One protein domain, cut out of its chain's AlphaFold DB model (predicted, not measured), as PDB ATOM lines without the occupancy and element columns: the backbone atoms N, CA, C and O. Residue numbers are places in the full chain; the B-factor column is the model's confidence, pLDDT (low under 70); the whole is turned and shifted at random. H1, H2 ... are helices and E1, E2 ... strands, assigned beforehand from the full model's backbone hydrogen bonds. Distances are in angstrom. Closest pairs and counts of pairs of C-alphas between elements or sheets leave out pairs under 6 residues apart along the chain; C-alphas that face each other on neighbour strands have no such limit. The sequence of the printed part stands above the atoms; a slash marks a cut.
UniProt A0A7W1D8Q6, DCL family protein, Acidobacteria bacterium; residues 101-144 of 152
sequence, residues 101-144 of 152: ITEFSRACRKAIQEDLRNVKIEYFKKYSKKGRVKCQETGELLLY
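AT A GLANCE: This is residues 101 to 144 of the 152 residues of the protein "DCL family protein" of Acidobacteria bacterium (UniProt A0A7W1D8Q6). Two helices, H1 and H2, follow each other end to end as one long arm with a break at residue 112, and a small hairpin of two short strands, E1 and E2, forms a head at the far end of H2, set across it. The arm makes the length, and its residues 101 to 119 stand free. The printed part has 44 residues, with two named helices and then two named strands in the order H1, H2, E1, E2; the two-strand sheet is antiparallel, and the class is mostly helix. The whole is only just loose, close to extended, with a radius of gyration of the C-alphas of 13.8 A and spans of 41 by 20 by 12 A.

HOW THE PARTS SIT: H1, residues 101 to 111, and H2, residues 113 to 127, meet only through their link, a tight one of 1 residue. In both helices every O i to N i+4 pair is within hydrogen-bond range. A tight link of 4 residues leads from H2 to E1, residues 132 to 134. The closest C-alphas of H2 and E1 are those of Tyr 127 and Val 133, 5.8 A apart. E1 and E2, residues 141 to 143, form an antiparallel hairpin, with 135 degrees between their directions. N 133 and O 142 are 3.0 A apart and N 142 and O 133 are 2.9 A apart, both within hydrogen-bond range. H1 is apart from E1 and E2, and H2 is apart from E2.

IN THESE COORDINATES: H1 begins at C-alpha 101, (-50.757, -24.045, 47.536), and is 15.3 A long. H2 is 21.4 A long and ends at C-alpha 127, (-35.818, -5.641, 18.352). E1 is 7.0 A long. E2 is 7.1 A long and ends at C-alpha 143, (-47.253, -4.735, 19.710).

THE WHOLE: The two C-alphas farthest apart are those of Ile 101 and Lys 130, 42.1 A. The printed part has no cut and no long link; the link from E1 to E2, 6 residues, is short. The mean pLDDT of the printed part is 94.1, and no printed residue is under 70.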
ATOM      1  N   ILE A 101     -51.458 -23.782  48.802       95.06
ATOM      2  CA  ILE A 101     -50.757 -24.045  47.536       95.06
ATOM      3  C   ILE A 101     -51.060 -22.942  46.516       95.06
ATOM      4  O   ILE A 101     -50.157 -22.406  45.881       95.06
ATOM      5  N   THR A 102     -52.326 -22.545  46.390       92.31
ATOM      6  CA  THR A 102     -52.745 -21.494  45.455       92.31
ATOM      7  C   THR A 102     -52.146 -20.144  45.838       92.31
ATOM      8  O   THR A 102     -51.722 -19.396  44.956       92.31
ATOM      9  N   GLU A 103     -52.108 -19.808  47.130       91.50
ATOM     10  CA  GLU A 103     -51.462 -18.574  47.591       91.50
ATOM     11  C   GLU A 103     -49.942 -18.620  47.388       91.50
ATOM     12  O   GLU A 103     -49.386 -17.650  46.874       91.50
ATOM     13  N   PHE A 104     -49.288 -19.756  47.650       94.75
ATOM     14  CA  PHE A 104     -47.863 -19.954  47.376       94.75
ATOM     15  C   PHE A 104     -47.538 -19.762  45.888       94.75
ATOM     16  O   PHE A 104     -46.720 -18.914  45.539       94.75
ATOM     17  N   SER A 105     -48.253 -20.433  44.976       94.00
ATOM     18  CA  SER A 105     -48.045 -20.260  43.531       94.00
ATOM     19  C   SER A 105     -48.301 -18.827  43.049       94.00
ATOM     20  O   SER A 105     -47.744 -18.396  42.038       94.00
ATOM     21  N   ARG A 106     -49.179 -18.065  43.715       91.75
ATOM     22  CA  ARG A 106     -49.382 -16.637  43.412       91.75
ATOM     23  C   ARG A 106     -48.231 -15.784  43.934       91.75
ATOM     24  O   ARG A 106     -47.815 -14.875  43.222       91.75
ATOM     25  N   ALA A 107     -47.722 -16.077  45.128       94.44
ATOM     26  CA  ALA A 107     -46.565 -15.397  45.696       94.44
ATOM     27  C   ALA A 107     -45.323 -15.591  44.813       94.44
ATOM     28  O   ALA A 107     -44.707 -14.599  44.438       94.44
ATOM     29  N   CYS A 108     -45.034 -16.823  44.375       94.75
ATOM     30  CA  CYS A 108     -43.915 -17.105  43.467       94.75
ATOM     31  C   CYS A 108     -44.043 -16.347  42.140       94.75
ATOM     32  O   CYS A 108     -43.100 -15.689  41.713       94.75
ATOM     33  N   ARG A 109     -45.233 -16.357  41.516       91.25
ATOM     34  CA  ARG A 109     -45.482 -15.585  40.283       91.25
ATOM     35  C   ARG A 109     -45.310 -14.083  40.478       91.25
ATOM     36  O   ARG A 109     -44.817 -13.410  39.582       91.25
ATOM     37  N   LYS A 110     -45.726 -13.555  41.631       92.19
ATOM     38  CA  LYS A 110     -45.551 -12.140  41.964       92.19
ATOM     39  C   LYS A 110     -44.077 -11.787  42.177       92.19
ATOM     40  O   LYS A 110     -43.674 -10.707  41.767       92.19
ATOM     41  N   ALA A 111     -43.297 -12.681  42.789       95.50
ATOM     42  CA  ALA A 111     -41.883 -12.452  43.081       95.50
ATOM     43  C   ALA A 111     -41.055 -12.207  41.810       95.50
ATOM     44  O   ALA A 111     -40.222 -11.314  41.808       95.50
ATOM     45  N   ILE A 112     -41.350 -12.930  40.725       93.25
ATOM     46  CA  ILE A 112     -40.644 -12.808  39.434       93.25
ATOM     47  C   ILE A 112     -41.325 -11.856  38.439       93.25
ATOM     48  O   ILE A 112     -40.943 -11.777  37.272       93.25
ATOM     49  N   GLN A 113     -42.408 -11.185  38.838       91.25
ATOM     50  CA  GLN A 113     -43.236 -10.423  37.899       91.25
ATOM     51  C   GLN A 113     -42.464  -9.256  37.267       91.25
ATOM     52  O   GLN A 113     -42.681  -8.929  36.097       91.25
ATOM     53  N   GLU A 114     -41.581  -8.625  38.038       93.25
ATOM     54  CA  GLU A 114     -40.722  -7.546  37.556       93.25
ATOM     55  C   GLU A 114     -39.656  -8.067  36.589       93.25
ATOM     56  O   GLU A 114     -39.478  -7.484  35.521       93.25
ATOM     57  N   ASP A 115     -39.048  -9.217  36.885       94.12
ATOM     58  CA  ASP A 115     -38.079  -9.863  35.997       94.12
ATOM     59  C   ASP A 115     -38.704 -10.192  34.638       94.12
ATOM     60  O   ASP A 115     -38.173  -9.808  33.596       94.12
ATOM     61  N   LEU A 116     -39.892 -10.812  34.626       92.12
ATOM     62  CA  LEU A 116     -40.624 -11.110  33.388       92.12
ATOM     63  C   LEU A 116     -40.963  -9.839  32.597       92.12
ATOM     64  O   LEU A 116     -40.873  -9.816  31.366       92.12
ATOM     65  N   ARG A 117     -41.342  -8.759  33.290       92.19
ATOM     66  CA  ARG A 117     -41.590  -7.462  32.651       92.19
ATOM     67  C   ARG A 117     -40.311  -6.918  32.018       92.19
ATOM     68  O   ARG A 117     -40.360  -6.451  30.882       92.19
ATOM     69  N   ASN A 118     -39.190  -6.992  32.726       94.94
ATOM     70  CA  ASN A 118     -37.902  -6.500  32.251       94.94
ATOM     71  C   ASN A 118     -37.421  -7.295  31.036       94.94
ATOM     72  O   ASN A 118     -37.029  -6.681  30.049       94.94
ATOM     73  N   VAL A 119     -37.574  -8.623  31.029       94.00
ATOM     74  CA  VAL A 119     -37.299  -9.465  29.849       94.00
ATOM     75  C   VAL A 119     -38.058  -8.957  28.622       94.00
ATOM     76  O   VAL A 119     -37.469  -8.755  27.558       94.00
ATOM     77  N   LYS A 120     -39.360  -8.684  28.768       93.88
ATOM     78  CA  LYS A 120     -40.185  -8.174  27.666       93.88
ATOM     79  C   LYS A 120     -39.747  -6.785  27.207       93.88
ATOM     80  O   LYS A 120     -39.672  -6.530  26.008       93.88
ATOM     81  N   ILE A 121     -39.468  -5.888  28.151       95.00
ATOM     82  CA  ILE A 121     -39.012  -4.524  27.865       95.00
ATOM     83  C   ILE A 121     -37.688  -4.555  27.100       95.00
ATOM     84  O   ILE A 121     -37.580  -3.898  26.068       95.00
ATOM     85  N   GLU A 122     -36.706  -5.329  27.558       95.81
ATOM     86  CA  GLU A 122     -35.399  -5.438  26.903       95.81
ATOM     87  C   GLU A 122     -35.512  -6.054  25.504       95.81
ATOM     88  O   GLU A 122     -34.880  -5.578  24.557       95.81
ATOM     89  N   TYR A 123     -36.395  -7.043  25.325       95.19
ATOM     90  CA  TYR A 123     -36.690  -7.593  24.004       95.19
ATOM     91  C   TYR A 123     -37.243  -6.525  23.047       95.19
ATOM     92  O   TYR A 123     -36.757  -6.375  21.923       95.19
ATOM     93  N   PHE A 124     -38.207  -5.718  23.502       96.19
ATOM     94  CA  PHE A 124     -38.740  -4.606  22.713       96.19
ATOM     95  C   PHE A 124     -37.699  -3.523  22.438       96.19
ATOM     96  O   PHE A 124     -37.580  -3.085  21.297       96.19
ATOM     97  N   LYS A 125     -36.895  -3.125  23.426       95.62
ATOM     98  CA  LYS A 125     -35.818  -2.143  23.224       95.62
ATOM     99  C   LYS A 125     -34.841  -2.582  22.135       95.62
ATOM    100  O   LYS A 125     -34.418  -1.758  21.332       95.62
ATOM    101  N   LYS A 126     -34.503  -3.872  22.094       96.38
ATOM    102  CA  LYS A 126     -33.508  -4.412  21.162       96.38
ATOM    103  C   LYS A 126     -34.051  -4.660  19.753       96.38
ATOM    104  O   LYS A 126     -33.323  -4.455  18.785       96.38
ATOM    105  N   TYR A 127     -35.292  -5.129  19.626       95.75
ATOM    106  CA  TYR A 127     -35.818  -5.641  18.352       95.75
ATOM    107  C   TYR A 127     -36.987  -4.837  17.769       95.75
ATOM    108  O   TYR A 127     -37.441  -5.158  16.669       95.75
ATOM    109  N   SER A 128     -37.492  -3.816  18.471       95.75
ATOM    110  CA  SER A 128     -38.671  -3.062  18.028       95.75
ATOM    111  C   SER A 128     -38.424  -2.323  16.719       95.75
ATOM    112  O   SER A 128     -37.465  -1.570  16.561       95.75
ATOM    113  N   LYS A 129     -39.356  -2.501  15.781       92.81
ATOM    114  CA  LYS A 129     -39.476  -1.715  14.555       92.81
ATOM    115  C   LYS A 129     -40.880  -1.131  14.518       92.81
ATOM    116  O   LYS A 129     -41.857  -1.870  14.445       92.81
ATOM    117  N   LYS A 130     -40.986   0.201  14.588       93.12
ATOM    118  CA  LYS A 130     -42.276   0.920  14.659       93.12
ATOM    119  C   LYS A 130     -43.185   0.417  15.798       93.12
ATOM    120  O   LYS A 130     -44.389   0.272  15.616       93.12
ATOM    121  N   GLY A 131     -42.599   0.104  16.956       92.62
ATOM    122  CA  GLY A 131     -43.340  -0.365  18.134       92.62
ATOM    123  C   GLY A 131     -43.708  -1.851  18.121       92.62
ATOM    124  O   GLY A 131     -44.357  -2.303  19.057       92.62
ATOM    125  N   ARG A 132     -43.302  -2.612  17.097       96.44
ATOM    126  CA  ARG A 132     -43.609  -4.041  16.959       96.44
ATOM    127  C   ARG A 132     -42.347  -4.891  16.997       96.44
ATOM    128  O   ARG A 132     -41.315  -4.486  16.464       96.44
ATOM    129  N   VAL A 133     -42.449  -6.091  17.555       96.62
ATOM    130  CA  VAL A 133     -41.393  -7.117  17.525       96.62
ATOM    131  C   VAL A 133     -41.936  -8.432  16.984       96.62
ATOM    132  O   VAL A 133     -43.143  -8.652  16.954       96.62
ATOM    133  N   LYS A 134     -41.031  -9.312  16.554       96.12
ATOM    134  CA  LYS A 134     -41.385 -10.636  16.046       96.12
ATOM    135  C   LYS A 134     -41.759 -11.567  17.203       96.12
ATOM    136  O   LYS A 134     -40.970 -11.737  18.125       96.12
ATOM    137  N   CYS A 135     -42.921 -12.206  17.139       93.50
ATOM    138  CA  CYS A 135     -43.263 -13.317  18.020       93.50
ATOM    139  C   CYS A 135     -42.329 -14.504  17.740       93.50
ATOM    140  O   CYS A 135     -42.167 -14.897  16.585       93.50
ATOM    141  N   GLN A 136     -41.722 -15.090  18.773       90.62
ATOM    142  CA  GLN A 136     -40.835 -16.251  18.605       90.62
ATOM    143  C   GLN A 136     -41.594 -17.515  18.177       90.62
ATOM    144  O   GLN A 136     -41.020 -18.363  17.506       90.62
ATOM    145  N   GLU A 137     -42.887 -17.590  18.501       91.19
ATOM    146  CA  GLU A 137     -43.759 -18.722  18.177       91.19
ATOM    147  C   GLU A 137     -44.382 -18.618  16.791       91.19
ATOM    148  O   GLU A 137     -44.245 -19.514  15.964       91.19
ATOM    149  N   THR A 138     -45.084 -17.515  16.531       93.19
ATOM    150  CA  THR A 138     -45.868 -17.344  15.298       93.19
ATOM    151  C   THR A 138     -45.083 -16.639  14.200       93.19
ATOM    152  O   THR A 138     -45.444 -16.705  13.030       93.19
ATOM    153  N   GLY A 139     -44.006 -15.933  14.551       92.75
ATOM    154  CA  GLY A 139     -43.249 -15.103  13.622       92.75
ATOM    155  C   GLY A 139     -43.916 -13.777  13.240       92.75
ATOM    156  O   GLY A 139     -43.320 -13.019  12.474       92.75
ATOM    157  N   GLU A 140     -45.102 -13.471  13.768       95.06
ATOM    158  CA  GLU A 140     -45.852 -12.244  13.472       95.06
ATOM    159  C   GLU A 140     -45.253 -11.006  14.154       95.06
ATOM    160  O   GLU A 140     -44.627 -11.104  15.209       95.06
ATOM    161  N   LEU A 141     -45.454  -9.824  13.560       96.12
ATOM    162  CA  LEU A 141     -45.030  -8.544  14.138       96.12
ATOM    163  C   LEU A 141     -46.137  -7.940  15.005       96.12
ATOM    164  O   LEU A 141     -47.079  -7.325  14.493       96.12
ATOM    165  N   LEU A 142     -45.960  -8.062  16.316       96.38
ATOM    166  CA  LEU A 142     -46.958  -7.723  17.325       96.38
ATOM    167  C   LEU A 142     -46.484  -6.580  18.232       96.38
ATOM    168  O   LEU A 142     -45.282  -6.378  18.438       96.38
ATOM    169  N   LEU A 143     -47.445  -5.810  18.740       96.12
ATOM    170  CA  LEU A 143     -47.253  -4.735  19.710       96.12
ATOM    171  C   LEU A 143     -46.946  -5.293  21.103       96.12
ATOM    172  O   LEU A 143     -47.099  -6.484  21.387       96.12
ATOM    173  N   TYR A 144     -46.515  -4.406  22.000       93.50
ATOM    174  CA  TYR A 144     -46.194  -4.770  23.376       93.50
ATOM    175  C   TYR A 144     -47.385  -5.419  24.079       93.50
ATOM    176  O   TYR A 144     -47.215  -6.425  24.757       93.50
TER     177      TYR A 144